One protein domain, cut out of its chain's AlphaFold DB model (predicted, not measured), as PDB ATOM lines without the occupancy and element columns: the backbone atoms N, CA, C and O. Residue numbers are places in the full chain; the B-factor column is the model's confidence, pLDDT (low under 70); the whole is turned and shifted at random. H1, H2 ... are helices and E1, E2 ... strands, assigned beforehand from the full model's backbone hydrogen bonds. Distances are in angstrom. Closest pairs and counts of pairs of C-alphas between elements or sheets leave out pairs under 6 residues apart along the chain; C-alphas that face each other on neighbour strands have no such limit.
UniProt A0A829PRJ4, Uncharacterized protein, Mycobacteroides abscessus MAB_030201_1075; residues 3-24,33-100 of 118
ATOM      1  N   ILE A   3     -14.228   7.273 259.148       81.44
ATOM      2  CA  ILE A   3     -14.217   7.966 257.855       81.44
ATOM      3  C   ILE A   3     -15.525   7.662 257.136       81.44
ATOM      4  O   ILE A   3     -15.797   6.506 256.814       81.44
ATOM      5  N   ASP A   4     -16.293   8.702 256.840       81.94
ATOM      6  CA  ASP A   4     -17.539   8.595 256.090       81.94
ATOM      7  C   ASP A   4     -17.304   8.854 254.595       81.94
ATOM      8  O   ASP A   4     -16.610   9.792 254.199       81.94
ATOM      9  N   LEU A   5     -17.885   8.001 253.756       80.62
ATOM     10  CA  LEU A   5     -17.827   8.044 252.295       80.62
ATOM     11  C   LEU A   5     -19.268   8.035 251.746       80.62
ATOM     12  O   LEU A   5     -19.762   6.987 251.307       80.62
ATOM     13  N   PRO A   6     -19.981   9.177 251.799       81.19
ATOM     14  CA  PRO A   6     -21.308   9.293 251.203       81.19
ATOM     15  C   PRO A   6     -21.208   9.232 249.672       81.19
ATOM     16  O   PRO A   6     -20.243   9.730 249.098       81.19
ATOM     17  N   ASN A   7     -22.213   8.647 249.009       79.75
ATOM     18  CA  ASN A   7     -22.298   8.553 247.540       79.75
ATOM     19  C   ASN A   7     -20.992   8.087 246.867       79.75
ATOM     20  O   ASN A   7     -20.466   8.725 245.957       79.75
ATOM     21  N   THR A   8     -20.448   6.977 247.353       78.06
ATOM     22  CA  THR A   8     -19.171   6.418 246.914       78.06
ATOM     23  C   THR A   8     -19.363   5.254 245.940       78.06
ATOM     24  O   THR A   8     -20.481   4.814 245.673       78.06
ATOM     25  N   THR A   9     -18.261   4.729 245.408       81.25
ATOM     26  CA  THR A   9     -18.233   3.495 244.618       81.25
ATOM     27  C   THR A   9     -17.391   2.438 245.323       81.25
ATOM     28  O   THR A   9     -16.522   2.747 246.137       81.25
ATOM     29  N   THR A  10     -17.591   1.164 244.986       79.94
ATOM     30  CA  THR A  10     -16.756   0.070 245.516       79.94
ATOM     31  C   THR A  10     -15.267   0.275 245.219       79.94
ATOM     32  O   THR A  10     -14.418  -0.129 246.013       79.94
ATOM     33  N   ASN A  11     -14.940   0.938 244.105       82.12
ATOM     34  CA  ASN A  11     -13.568   1.260 243.730       82.12
ATOM     35  C   ASN A  11     -12.958   2.311 244.669       82.12
ATOM     36  O   ASN A  11     -11.838   2.137 245.144       82.12
ATOM     37  N   ASP A  12     -13.707   3.364 244.995       82.44
ATOM     38  CA  ASP A  12     -13.235   4.424 245.892       82.44
ATOM     39  C   ASP A  12     -13.092   3.925 247.333       82.44
ATOM     40  O   ASP A  12     -12.097   4.228 247.995       82.44
ATOM     41  N   VAL A  13     -14.006   3.060 247.785       83.06
ATOM     42  CA  VAL A  13     -13.875   2.350 249.067       83.06
ATOM     43  C   VAL A  13     -12.606   1.496 249.084       83.06
ATOM     44  O   VAL A  13     -11.839   1.550 250.045       83.06
ATOM     45  N   ASN A  14     -12.338   0.734 248.019       81.81
ATOM     46  CA  ASN A  14     -11.145  -0.108 247.938       81.81
ATOM     47  C   ASN A  14      -9.853   0.722 247.967       81.81
ATOM     48  O   ASN A  14      -8.944   0.414 248.737       81.81
ATOM     49  N   LYS A  15      -9.789   1.817 247.199       85.12
ATOM     50  CA  LYS A  15      -8.653   2.751 247.233       85.12
ATOM     51  C   LYS A  15      -8.421   3.293 248.638       85.12
ATOM     52  O   LYS A  15      -7.288   3.274 249.111       85.12
ATOM     53  N   LYS A  16      -9.488   3.705 249.332       84.25
ATOM     54  CA  LYS A  16      -9.376   4.223 250.698       84.25
ATOM     55  C   LYS A  16      -8.881   3.162 251.680       84.25
ATOM     56  O   LYS A  16      -8.043   3.456 252.525       84.25
ATOM     57  N   LEU A  17      -9.335   1.914 251.549       78.25
ATOM     58  CA  LEU A  17      -8.849   0.799 252.369       78.25
ATOM     59  C   LEU A  17      -7.358   0.498 252.140       78.25
ATOM     60  O   LEU A  17      -6.659   0.160 253.095       78.25
ATOM     61  N   VAL A  18      -6.868   0.612 250.903       80.19
ATOM     62  CA  VAL A  18      -5.439   0.454 250.577       80.19
ATOM     63  C   VAL A  18      -4.619   1.600 251.176       80.19
ATOM     64  O   VAL A  18      -3.671   1.345 251.912       80.19
ATOM     65  N   GLU A  19      -5.044   2.845 250.966       82.88
ATOM     66  CA  GLU A  19      -4.369   4.042 251.486       82.88
ATOM     67  C   GLU A  19      -4.255   4.021 253.024       82.88
ATOM     68  O   GLU A  19      -3.223   4.368 253.602       82.88
ATOM     69  N   LEU A  20      -5.296   3.539 253.711       78.50
ATOM     70  CA  LEU A  20      -5.311   3.402 255.169       78.50
ATOM     71  C   LEU A  20      -4.404   2.280 255.693       78.50
ATOM     72  O   LEU A  20      -3.946   2.348 256.838       78.50
ATOM     73  N   ARG A  21      -4.136   1.250 254.885       72.25
ATOM     74  CA  ARG A  21      -3.141   0.216 255.210       72.25
ATOM     75  C   ARG A  21      -1.721   0.756 255.093       72.25
ATOM     76  O   ARG A  21      -0.897   0.466 255.955       72.25
ATOM     77  N   GLU A  22      -1.462   1.553 254.063       73.75
ATOM     78  CA  GLU A  22      -0.156   2.170 253.816       73.75
ATOM     79  C   GLU A  22       0.167   3.228 254.877       73.75
ATOM     80  O   GLU A  22       1.213   3.167 255.521       73.75
ATOM     81  N   THR A  23      -0.773   4.140 255.141       70.81
ATOM     82  CA  THR A  23      -0.610   5.214 256.139       70.81
ATOM     83  C   THR A  23      -0.520   4.674 257.571       70.81
ATOM     84  O   THR A  23       0.161   5.247 258.416       70.81
ATOM     85  N   GLY A  24      -1.185   3.550 257.860       63.25
ATOM     86  CA  GLY A  24      -1.192   2.915 259.182       63.25
ATOM     87  C   GLY A  24       0.093   2.165 259.556       63.25
ATOM     88  O   GLY A  24       0.122   1.527 260.606       63.25
ATOM     89  N   LEU A  33      -7.292 -13.079 257.082       72.31
ATOM     90  CA  LEU A  33      -8.661 -13.524 256.809       72.31
ATOM     91  C   LEU A  33      -9.579 -12.307 256.603       72.31
ATOM     92  O   LEU A  33      -9.515 -11.340 257.361       72.31
ATOM     93  N   THR A  34     -10.396 -12.322 255.547       79.06
ATOM     94  CA  THR A  34     -11.445 -11.312 255.346       79.06
ATOM     95  C   THR A  34     -12.785 -11.944 255.697       79.06
ATOM     96  O   THR A  34     -13.207 -12.877 255.019       79.06
ATOM     97  N   LEU A  35     -13.424 -11.444 256.750       83.38
ATOM     98  CA  LEU A  35     -14.775 -11.810 257.152       83.38
ATOM     99  C   LEU A  35     -15.749 -10.851 256.468       83.38
ATOM    100  O   LEU A  35     -15.652  -9.639 256.642       83.38
ATOM    101  N   VAL A  36     -16.667 -11.389 255.671       85.88
ATOM    102  CA  VAL A  36     -17.727 -10.607 255.027       85.88
ATOM    103  C   VAL A  36     -19.047 -11.000 255.667       85.88
ATOM    104  O   VAL A  36     -19.394 -12.179 255.661       85.88
ATOM    105  N   VAL A  37     -19.765 -10.020 256.206       84.25
ATOM    106  CA  VAL A  37     -21.088 -10.200 256.806       84.25
ATOM    107  C   VAL A  37     -22.101  -9.438 255.966       84.25
ATOM    108  O   VAL A  37     -21.842  -8.303 255.577       84.25
ATOM    109  N   ILE A  38     -23.226 -10.073 255.649       83.75
ATOM    110  CA  ILE A  38     -24.301  -9.472 254.859       83.75
ATOM    111  C   ILE A  38     -25.537  -9.405 255.747       83.75
ATOM    112  O   ILE A  38     -25.935 -10.429 256.297       83.75
ATOM    113  N   THR A  39     -26.118  -8.220 255.862       80.88
ATOM    114  CA  THR A  39     -27.346  -7.943 256.613       80.88
ATOM    115  C   THR A  39     -28.380  -7.320 255.687       80.88
ATOM    116  O   THR A  39     -28.029  -6.782 254.631       80.88
ATOM    117  N   ASP A  40     -29.653  -7.400 256.048       80.31
ATOM    118  CA  ASP A  40     -30.739  -6.750 255.321       80.31
ATOM    119  C   ASP A  40     -31.236  -5.507 256.080       80.31
ATOM    120  O   ASP A  40     -31.041  -5.355 257.286       80.31
ATOM    121  N   ALA A  41     -31.847  -4.570 255.353       66.25
ATOM    122  CA  ALA A  41     -32.353  -3.323 255.914       66.25
ATOM    123  C   ALA A  41     -33.458  -3.618 256.939       66.25
ATOM    124  O   ALA A  41     -34.551  -4.057 256.575       66.25
ATOM    125  N   GLY A  42     -33.158  -3.361 258.212       67.69
ATOM    126  CA  GLY A  42     -34.006  -3.703 259.356       67.69
ATOM    127  C   GLY A  42     -33.296  -4.542 260.420       67.69
ATOM    128  O   GLY A  42     -33.771  -4.573 261.552       67.69
ATOM    129  N   ASP A  43     -32.165  -5.164 260.083       74.81
ATOM    130  CA  ASP A  43     -31.294  -5.825 261.058       74.81
ATOM    131  C   ASP A  43     -30.515  -4.790 261.888       74.81
ATOM    132  O   ASP A  43     -30.178  -3.706 261.401       74.81
ATOM    133  N   ASP A  44     -30.184  -5.131 263.139       78.50
ATOM    134  CA  ASP A  44     -29.323  -4.290 263.974       78.50
ATOM    135  C   ASP A  44     -27.863  -4.410 263.510       78.50
ATOM    136  O   ASP A  44     -27.100  -5.299 263.898       78.50
ATOM    137  N   VAL A  45     -27.477  -3.506 262.608       75.62
ATOM    138  CA  VAL A  45     -26.128  -3.458 262.031       75.62
ATOM    139  C   VAL A  45     -25.063  -3.275 263.118       75.62
ATOM    140  O   VAL A  45     -23.945  -3.764 262.952       75.62
ATOM    141  N   GLU A  46     -25.378  -2.602 264.228       77.62
ATOM    142  CA  GLU A  46     -24.399  -2.364 265.289       77.62
ATOM    143  C   GLU A  46     -24.150  -3.637 266.110       77.62
ATOM    144  O   GLU A  46     -22.990  -3.948 266.384       77.62
ATOM    145  N   GLU A  47     -25.185  -4.440 266.383       81.56
ATOM    146  CA  GLU A  47     -25.031  -5.774 266.992       81.56
ATOM    147  C   GLU A  47     -24.149  -6.685 266.122       81.56
ATOM    148  O   GLU A  47     -23.243  -7.368 266.606       81.56
ATOM    149  N   VAL A  48     -24.353  -6.649 264.803       82.56
ATOM    150  CA  VAL A  48     -23.547  -7.422 263.849       82.56
ATOM    151  C   VAL A  48     -22.088  -6.964 263.838       82.56
ATOM    152  O   VAL A  48     -21.173  -7.795 263.784       82.56
ATOM    153  N   ILE A  49     -21.850  -5.652 263.903       80.19
ATOM    154  CA  ILE A  49     -20.502  -5.092 264.021       80.19
ATOM    155  C   ILE A  49     -19.855  -5.543 265.334       80.19
ATOM    156  O   ILE A  49     -18.691  -5.940 265.317       80.19
ATOM    157  N   GLU A  50     -20.576  -5.528 266.455       82.56
ATOM    158  CA  GLU A  50     -20.061  -5.965 267.753       82.56
ATOM    159  C   GLU A  50     -19.697  -7.456 267.755       82.56
ATOM    160  O   GLU A  50     -18.588  -7.824 268.156       82.56
ATOM    161  N   ALA A  51     -20.563  -8.312 267.210       85.31
ATOM    162  CA  ALA A  51     -20.297  -9.742 267.076       85.31
ATOM    163  C   ALA A  51     -19.068 -10.019 266.189       85.31
ATOM    164  O   ALA A  51     -18.192 -10.817 266.539       85.31
ATOM    165  N   ALA A  52     -18.957  -9.322 265.055       82.75
ATOM    166  CA  ALA A  52     -17.812  -9.452 264.158       82.75
ATOM    167  C   ALA A  52     -16.519  -8.887 264.776       82.75
ATOM    168  O   ALA A  52     -15.438  -9.448 264.571       82.75
ATOM    169  N   ASN A  53     -16.618  -7.817 265.572       78.12
ATOM    170  CA  ASN A  53     -15.511  -7.295 266.373       78.12
ATOM    171  C   ASN A  53     -15.040  -8.336 267.393       78.12
ATOM    172  O   ASN A  53     -13.834  -8.569 267.497       78.12
ATOM    173  N   GLY A  54     -15.968  -9.002 268.084       81.00
ATOM    174  CA  GLY A  54     -15.672 -10.105 268.998       81.00
ATOM    175  C   GLY A  54     -14.882 -11.221 268.312       81.00
ATOM    176  O   GLY A  54     -13.782 -11.555 268.748       81.00
ATOM    177  N   ALA A  55     -15.365 -11.712 267.166       80.50
ATOM    178  CA  ALA A  55     -14.673 -12.742 266.385       80.50
ATOM    179  C   ALA A  55     -13.272 -12.299 265.910       80.50
ATOM    180  O   ALA A  55     -12.328 -13.092 265.879       80.50
ATOM    181  N   SER A  56     -13.112 -11.015 265.568       74.81
ATOM    182  CA  SER A  56     -11.823 -10.458 265.133       74.81
ATOM    183  C   SER A  56     -10.769 -10.378 266.246       74.81
ATOM    184  O   SER A  56      -9.573 -10.280 265.955       74.81
ATOM    185  N   HIS A  57     -11.195 -10.432 267.513       73.25
ATOM    186  CA  HIS A  57     -10.298 -10.446 268.665       73.25
ATOM    187  C   HIS A  57      -9.531 -11.772 268.756       73.25
ATOM    188  O   HIS A  57      -8.320 -11.777 268.983       73.25
ATOM    189  N   GLU A  58     -10.225 -12.893 268.552       77.62
ATOM    190  CA  GLU A  58      -9.644 -14.242 268.602       77.62
ATOM    191  C   GLU A  58      -8.776 -14.526 267.374       77.62
ATOM    192  O   GLU A  58      -7.687 -15.103 267.465       77.62
ATOM    193  N   HIS A  59      -9.236 -14.059 266.214       75.06
ATOM    194  CA  HIS A  59      -8.558 -14.241 264.945       75.06
ATOM    195  C   HIS A  59      -8.452 -12.898 264.233       75.06
ATOM    196  O   HIS A  59      -9.466 -12.426 263.714       75.06
ATOM    197  N   PRO A  60      -7.243 -12.299 264.140       74.00
ATOM    198  CA  PRO A  60      -7.045 -11.078 263.377       74.00
ATOM    199  C   PRO A  60      -7.681 -11.246 262.005       74.00
ATOM    200  O   PRO A  60      -7.320 -12.156 261.255       74.00
ATOM    201  N   CYS A  61      -8.671 -10.414 261.712       73.69
ATOM    202  CA  CYS A  61      -9.405 -10.461 260.464       73.69
ATOM    203  C   CYS A  61      -9.813  -9.056 260.034       73.69
ATOM    204  O   CYS A  61      -9.952  -8.135 260.839       73.69
ATOM    205  N   ARG A  62      -9.958  -8.881 258.721       80.25
ATOM    206  CA  ARG A  62     -10.581  -7.694 258.144       80.25
ATOM    207  C   ARG A  62     -12.069  -7.972 258.023       80.25
ATOM    208  O   ARG A  62     -12.438  -8.882 257.289       80.25
ATOM    209  N   VAL A  63     -12.896  -7.180 258.684       80.06
ATOM    210  CA  VAL A  63     -14.348  -7.349 258.646       80.06
ATOM    211  C   VAL A  63     -14.951  -6.352 257.660       80.06
ATOM    212  O   VAL A  63     -14.596  -5.176 257.633       80.06
ATOM    213  N   ILE A  64     -15.858  -6.821 256.817       85.06
ATOM    214  CA  ILE A  64     -16.632  -5.993 255.892       85.06
ATOM    215  C   ILE A  64     -18.096  -6.327 256.137       85.06
ATOM    216  O   ILE A  64     -18.488  -7.479 255.977       85.06
ATOM    217  N   VAL A  65     -18.884  -5.331 256.525       83.88
ATOM    218  CA  VAL A  65     -20.323  -5.479 256.748       83.88
ATOM    219  C   VAL A  65     -21.039  -4.837 255.568       83.88
ATOM    220  O   VAL A  65     -20.784  -3.682 255.236       83.88
ATOM    221  N   LEU A  66     -21.894  -5.593 254.891       83.00
ATOM    222  CA  LEU A  66     -22.711  -5.117 253.784       83.00
ATOM    223  C   LEU A  66     -24.175  -5.135 254.215       83.00
ATOM    224  O   LEU A  66     -24.766  -6.205 254.324       83.00
ATOM    225  N   GLU A  67     -24.760  -3.960 254.388       80.50
ATOM    226  CA  GLU A  67     -26.195  -3.813 254.589       80.50
ATOM    227  C   GLU A  67     -26.890  -3.700 253.227       80.50
ATOM    228  O   GLU A  67     -26.556  -2.864 252.379       80.50
ATOM    229  N   ARG A  68     -27.878  -4.550 252.981       78.06
ATOM    230  CA  ARG A  68     -28.658  -4.541 251.747       78.06
ATOM    231  C   ARG A  68     -29.992  -3.872 251.998       78.06
ATOM    232  O   ARG A  68     -30.774  -4.319 252.821       78.06
ATOM    233  N   ASN A  69     -30.299  -2.849 251.209       73.06
ATOM    234  CA  ASN A  69     -31.628  -2.255 251.192       73.06
ATOM    235  C   ASN A  69     -32.336  -2.584 249.869       73.06
ATOM    236  O   ASN A  69     -32.157  -1.848 248.896       73.06
ATOM    237  N   PRO A  70     -33.127  -3.673 249.811       64.81
ATOM    238  CA  PRO A  70     -33.807  -4.095 248.586       64.81
ATOM    239  C   PRO A  70     -34.949  -3.156 248.166       64.81
ATOM    240  O   PRO A  70     -35.412  -3.238 247.031       64.81
ATOM    241  N   LEU A  71     -35.402  -2.270 249.062       65.12
ATOM    242  CA  LEU A  71     -36.484  -1.311 248.815       65.12
ATOM    243  C   LEU A  71     -35.972   0.057 248.337       65.12
ATOM    244  O   LEU A  71     -36.774   0.931 248.008       65.12
ATOM    245  N   ALA A  72     -34.653   0.268 248.298       62.75
ATOM    246  CA  ALA A  72     -34.073   1.523 247.844       62.75
ATOM    247  C   ALA A  72     -34.295   1.716 246.333       62.75
ATOM    248  O   ALA A  72     -33.877   0.897 245.516       62.75
ATOM    249  N   SER A  73     -34.930   2.829 245.962       55.50
ATOM    250  CA  SER A  73     -35.232   3.184 244.569       55.50
ATOM    251  C   SER A  73     -34.047   3.780 243.805       55.50
ATOM    252  O   SER A  73     -34.118   3.903 242.585       55.50
ATOM    253  N   ASP A  74     -32.985   4.183 244.509       59.28
ATOM    254  CA  ASP A  74     -31.844   4.901 243.941       59.28
ATOM    255  C   ASP A  74     -30.561   4.059 243.969       59.28
ATOM    256  O   ASP A  74     -30.238   3.399 244.965       59.28
ATOM    257  N   THR A  75     -29.816   4.086 242.865       62.22
ATOM    258  CA  THR A  75     -28.559   3.350 242.710       62.22
ATOM    259  C   THR A  75     -27.411   4.171 243.282       62.22
ATOM    260  O   THR A  75     -26.875   5.055 242.621       62.22
ATOM    261  N   GLY A  76     -26.995   3.860 244.505       67.19
ATOM    262  CA  GLY A  76     -25.850   4.507 245.138       67.19
ATOM    263  C   GLY A  76     -25.272   3.637 246.241       67.19
ATOM    264  O   GLY A  76     -25.975   2.809 246.807       67.19
ATOM    265  N   LEU A  77     -23.991   3.810 246.544       75.50
ATOM    266  CA  LEU A  77     -23.345   3.164 247.681       75.50
ATOM    267  C   LEU A  77     -22.936   4.247 248.674       75.50
ATOM    268  O   LEU A  77     -22.497   5.335 248.305       75.50
ATOM    269  N   SER A  78     -23.095   3.976 249.958       76.81
ATOM    270  CA  SER A  78     -22.464   4.776 251.004       76.81
ATOM    271  C   SER A  78     -21.679   3.842 251.889       76.81
ATOM    272  O   SER A  78     -22.124   2.721 252.144       76.81
ATOM    273  N   ALA A  79     -20.495   4.286 252.289       82.00
ATOM    274  CA  ALA A  79     -19.627   3.483 253.116       82.00
ATOM    275  C   ALA A  79     -19.123   4.264 254.319       82.00
ATOM    276  O   ALA A  79     -18.890   5.467 254.240       82.00
ATOM    277  N   GLN A  80     -18.904   3.554 255.415       81.50
ATOM    278  CA  GLN A  80     -18.198   4.068 256.575       81.50
ATOM    279  C   GLN A  80     -17.028   3.141 256.871       81.50
ATOM    280  O   GLN A  80     -17.209   1.932 257.017       81.50
ATOM    281  N   ILE A  81     -15.828   3.708 256.960       82.56
ATOM    282  CA  ILE A  81     -14.621   2.981 257.333       82.56
ATOM    283  C   ILE A  81     -14.267   3.329 258.774       82.56
ATOM    284  O   ILE A  81     -13.901   4.463 259.084       82.56
ATOM    285  N   ARG A  82     -14.345   2.337 259.661       78.06
ATOM    286  CA  ARG A  82     -13.909   2.447 261.055       78.06
ATOM    287  C   ARG A  82     -12.530   1.798 261.187       78.06
ATOM    288  O   ARG A  82     -12.331   0.650 260.794       78.06
ATOM    289  N   VAL A  83     -11.571   2.544 261.726       74.38
ATOM    290  CA  VAL A  83     -10.202   2.089 262.003       74.38
ATOM    291  C   VAL A  83      -9.983   2.103 263.509       74.38
ATOM    292  O   VAL A  83      -9.975   3.175 264.130       74.38
ATOM    293  N   GLY A  84      -9.830   0.915 264.091       64.81
ATOM    294  CA  GLY A  84      -9.527   0.719 265.507       64.81
ATOM    295  C   GLY A  84      -8.056   0.359 265.712       64.81
ATOM    296  O   GLY A  84      -7.541  -0.538 265.048       64.81
ATOM    297  N   ALA A  85      -7.387   1.049 266.640       49.72
ATOM    298  CA  ALA A  85      -6.094   0.614 267.156       49.72
ATOM    299  C   ALA A  85      -6.350  -0.411 268.267       49.72
ATOM    300  O   ALA A  85      -6.927  -0.069 269.300       49.72
ATOM    301  N   MET A  86      -5.953  -1.666 268.054       45.09
ATOM    302  CA  MET A  86      -5.898  -2.641 269.142       45.09
ATOM    303  C   MET A  86      -4.737  -2.255 270.079       45.09
ATOM    304  O   MET A  86      -3.712  -1.775 269.585       45.09
ATOM    305  N   PRO A  87      -4.834  -2.438 271.410       32.88
ATOM    306  CA  PRO A  87      -3.670  -2.295 272.277       32.88
ATOM    307  C   PRO A  87      -2.599  -3.319 271.869       32.88
ATOM    308  O   PRO A  87      -2.748  -4.518 272.085       32.88
ATOM    309  N   GLY A  88      -1.531  -2.836 271.233       36.56
ATOM    310  CA  GLY A  88      -0.394  -3.640 270.791       36.56
ATOM    311  C   GLY A  88       0.218  -3.122 269.482       36.56
ATOM    312  O   GLY A  88      -0.508  -2.692 268.584       36.56
ATOM    313  N   PRO A  89       1.552  -3.149 269.333       27.66
ATOM    314  CA  PRO A  89       2.197  -2.749 268.091       27.66
ATOM    315  C   PRO A  89       1.827  -3.765 266.998       27.66
ATOM    316  O   PRO A  89       2.058  -4.959 267.161       27.66
ATOM    317  N   ALA A  90       1.270  -3.288 265.881       33.84
ATOM    318  CA  ALA A  90       1.030  -4.035 264.634       33.84
ATOM    319  C   ALA A  90      -0.330  -4.737 264.410       33.84
ATOM    320  O   ALA A  90      -0.415  -5.585 263.520       33.84
ATOM    321  N   ARG A  91      -1.420  -4.370 265.100       39.56
ATOM    322  CA  ARG A  91      -2.771  -4.874 264.751       39.56
ATOM    323  C   ARG A  91      -3.774  -3.733 264.552       39.56
ATOM    324  O   ARG A  91      -4.281  -3.159 265.509       39.56
ATOM    325  N   SER A  92      -4.026  -3.400 263.284       37.31
ATOM    326  CA  SER A  92      -5.050  -2.437 262.859       37.31
ATOM    327  C   SER A  92      -6.226  -3.203 262.252       37.31
ATOM    328  O   SER A  92      -6.053  -3.888 261.237       37.31
ATOM    329  N   SER A  93      -7.400  -3.115 262.881       44.59
ATOM    330  CA  SER A  93      -8.639  -3.693 262.355       44.59
ATOM    331  C   SER A  93      -9.416  -2.618 261.594       44.59
ATOM    332  O   SER A  93      -9.686  -1.533 262.117       44.59
ATOM    333  N   TYR A  94      -9.743  -2.924 260.337       51.00
ATOM    334  CA  TYR A  94     -10.486  -2.051 259.431       51.00
ATOM    335  C   TYR A  94     -11.867  -2.659 259.198       51.00
ATOM    336  O   TYR A  94     -11.948  -3.801 258.739       51.00
ATOM    337  N   TYR A  95     -12.916  -1.886 259.467       53.06
ATOM    338  CA  TYR A  95     -14.307  -2.264 259.219       53.06
ATOM    339  C   TYR A  95     -14.874  -1.340 258.155       53.06
ATOM    340  O   TYR A  95     -14.780  -0.126 258.308       53.06
ATOM    341  N   ALA A  96     -15.436  -1.893 257.083       49.44
ATOM    342  CA  ALA A  96     -16.195  -1.124 256.102       49.44
ATOM    343  C   ALA A  96     -17.662  -1.546 256.196       49.44
ATOM    344  O   ALA A  96     -17.970  -2.689 255.870       49.44
ATOM    345  N   CYS A  97     -18.530  -0.649 256.662       43.72
ATOM    346  CA  CYS A  97     -19.974  -0.801 256.519       43.72
ATOM    347  C   CYS A  97     -20.358  -0.226 255.156       43.72
ATOM    348  O   CYS A  97     -20.047   0.932 254.887       43.72
ATOM    349  N   ALA A  98     -20.950  -1.029 254.283       48.62
ATOM    350  CA  ALA A  98     -21.379  -0.654 252.946       48.62
ATOM    351  C   ALA A  98     -22.891  -0.876 252.854       48.62
ATOM    352  O   ALA A  98     -23.338  -2.011 252.945       48.62
ATOM    353  N   ALA A  99     -23.676   0.180 252.668       45.41
ATOM    354  CA  ALA A  99     -25.127   0.060 252.532       45.41
ATOM    355  C   ALA A  99     -25.551   0.217 251.059       45.41
ATOM    356  O   ALA A  99     -25.391   1.320 250.516       45.41
ATOM    357  N   ARG A 100     -26.079  -0.872 250.451       58.75
ATOM    358  CA  ARG A 100     -27.027  -0.991 249.298       58.75
ATOM    359  C   ARG A 100     -26.720  -2.130 248.302       58.75
ATOM    360  O   ARG A 100     -25.603  -2.272 247.814       58.75
TER     361      ARG A 100
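What this domain is: This is residues 3 to 24 and 33 to 100 of the 118 residues of an uncharacterized protein of Mycobacteroides abscessus MAB_030201_1075 (UniProt A0A829PRJ4). A twisted sheet of five strands forms the core, with one helix covering each of its faces: H1 on one, H2 on the other, both running along the strands. This makes three layers, a helix, the sheet and a helix, in an elongated body whose long axis ends in the E3 to E4 link at one end and the E4 to E5 link at the other. The printed part has 90 residues, with two named helices and five named strands in the order E1 H1 E2 H2 E3 E4 E5. The sheet is mixed, in the order E1, E4, E5, E3, E2, and the class is mixed, helices and strands. The whole is compact, with a radius of gyration of the C-alphas of 13.4 A and spans of 45 by 26 by 18 A.

How they stand to each other: Start at the edge strand E1, residues 3 to 8, antiparallel to E4, residues 77 to 85; look for N 5 and O 79 at 2.8 A. E4 forms a hairpin with E5, residues 92 to 99, where N 82 and O 95 are 2.8 A apart. E5 is parallel to E3, residues 61 to 68, with N 67 and O 98 at 2.8 A. E3 is parallel to the other edge strand E2, residues 33 to 40, with N 64 and O 35 at 2.8 A. H1, residues 10 to 23, is on the sheet at a height of 9.3 A, over E4 and only just over E5, where 3 of its 14 C-alphas fall; it stands at 13 degrees to E4 on the local plane. Its closest C-alphas to E4 are those of Val 13 and Ala 79, 7.1 A. H2, residues 45 to 58, is on the opposite face at a height of 9.2 A, over E3, at 15 degrees on the local plane; the closest C-alphas are those of Ala 52 and Val 63, 6.8 A. E2, H2 and E3 form a strand-helix-strand unit, two parallel neighbour strands joined through a helix, with a right-handed crossover. H1 and H2 are apart. Every O i to N i+4 pair is within hydrogen-bond range in H1, and 9 of 10 in H2.

Where its parts are: Find C-alpha 3 at (-14.217, 7.966, 257.855), where E1 begins its 12.1 A. H1 runs 20.0 A from C-alpha 10, E2 23.1 A, and H2 20.8 A from C-alpha 45 at (-26.128, -3.458, 262.031). E3 measures 21.9 A, E4 26.1 A and E5 22.7 A, ending at C-alpha 99, (-25.127, 0.060, 252.532).

The domain as a whole: The two C-alphas farthest apart, those of Ser 73 and Pro 89, are 44.6 A apart. Residues 25 to 32 are not printed; C-alphas 24 and 33 are 18.2 A apart across the cut. Of the links printed whole, none is long. Mean pLDDT of the printed part is 71.2; residues 24, 41 to 42, 70 to 76 and 84 to 100 are under 70, and E5 averages 47.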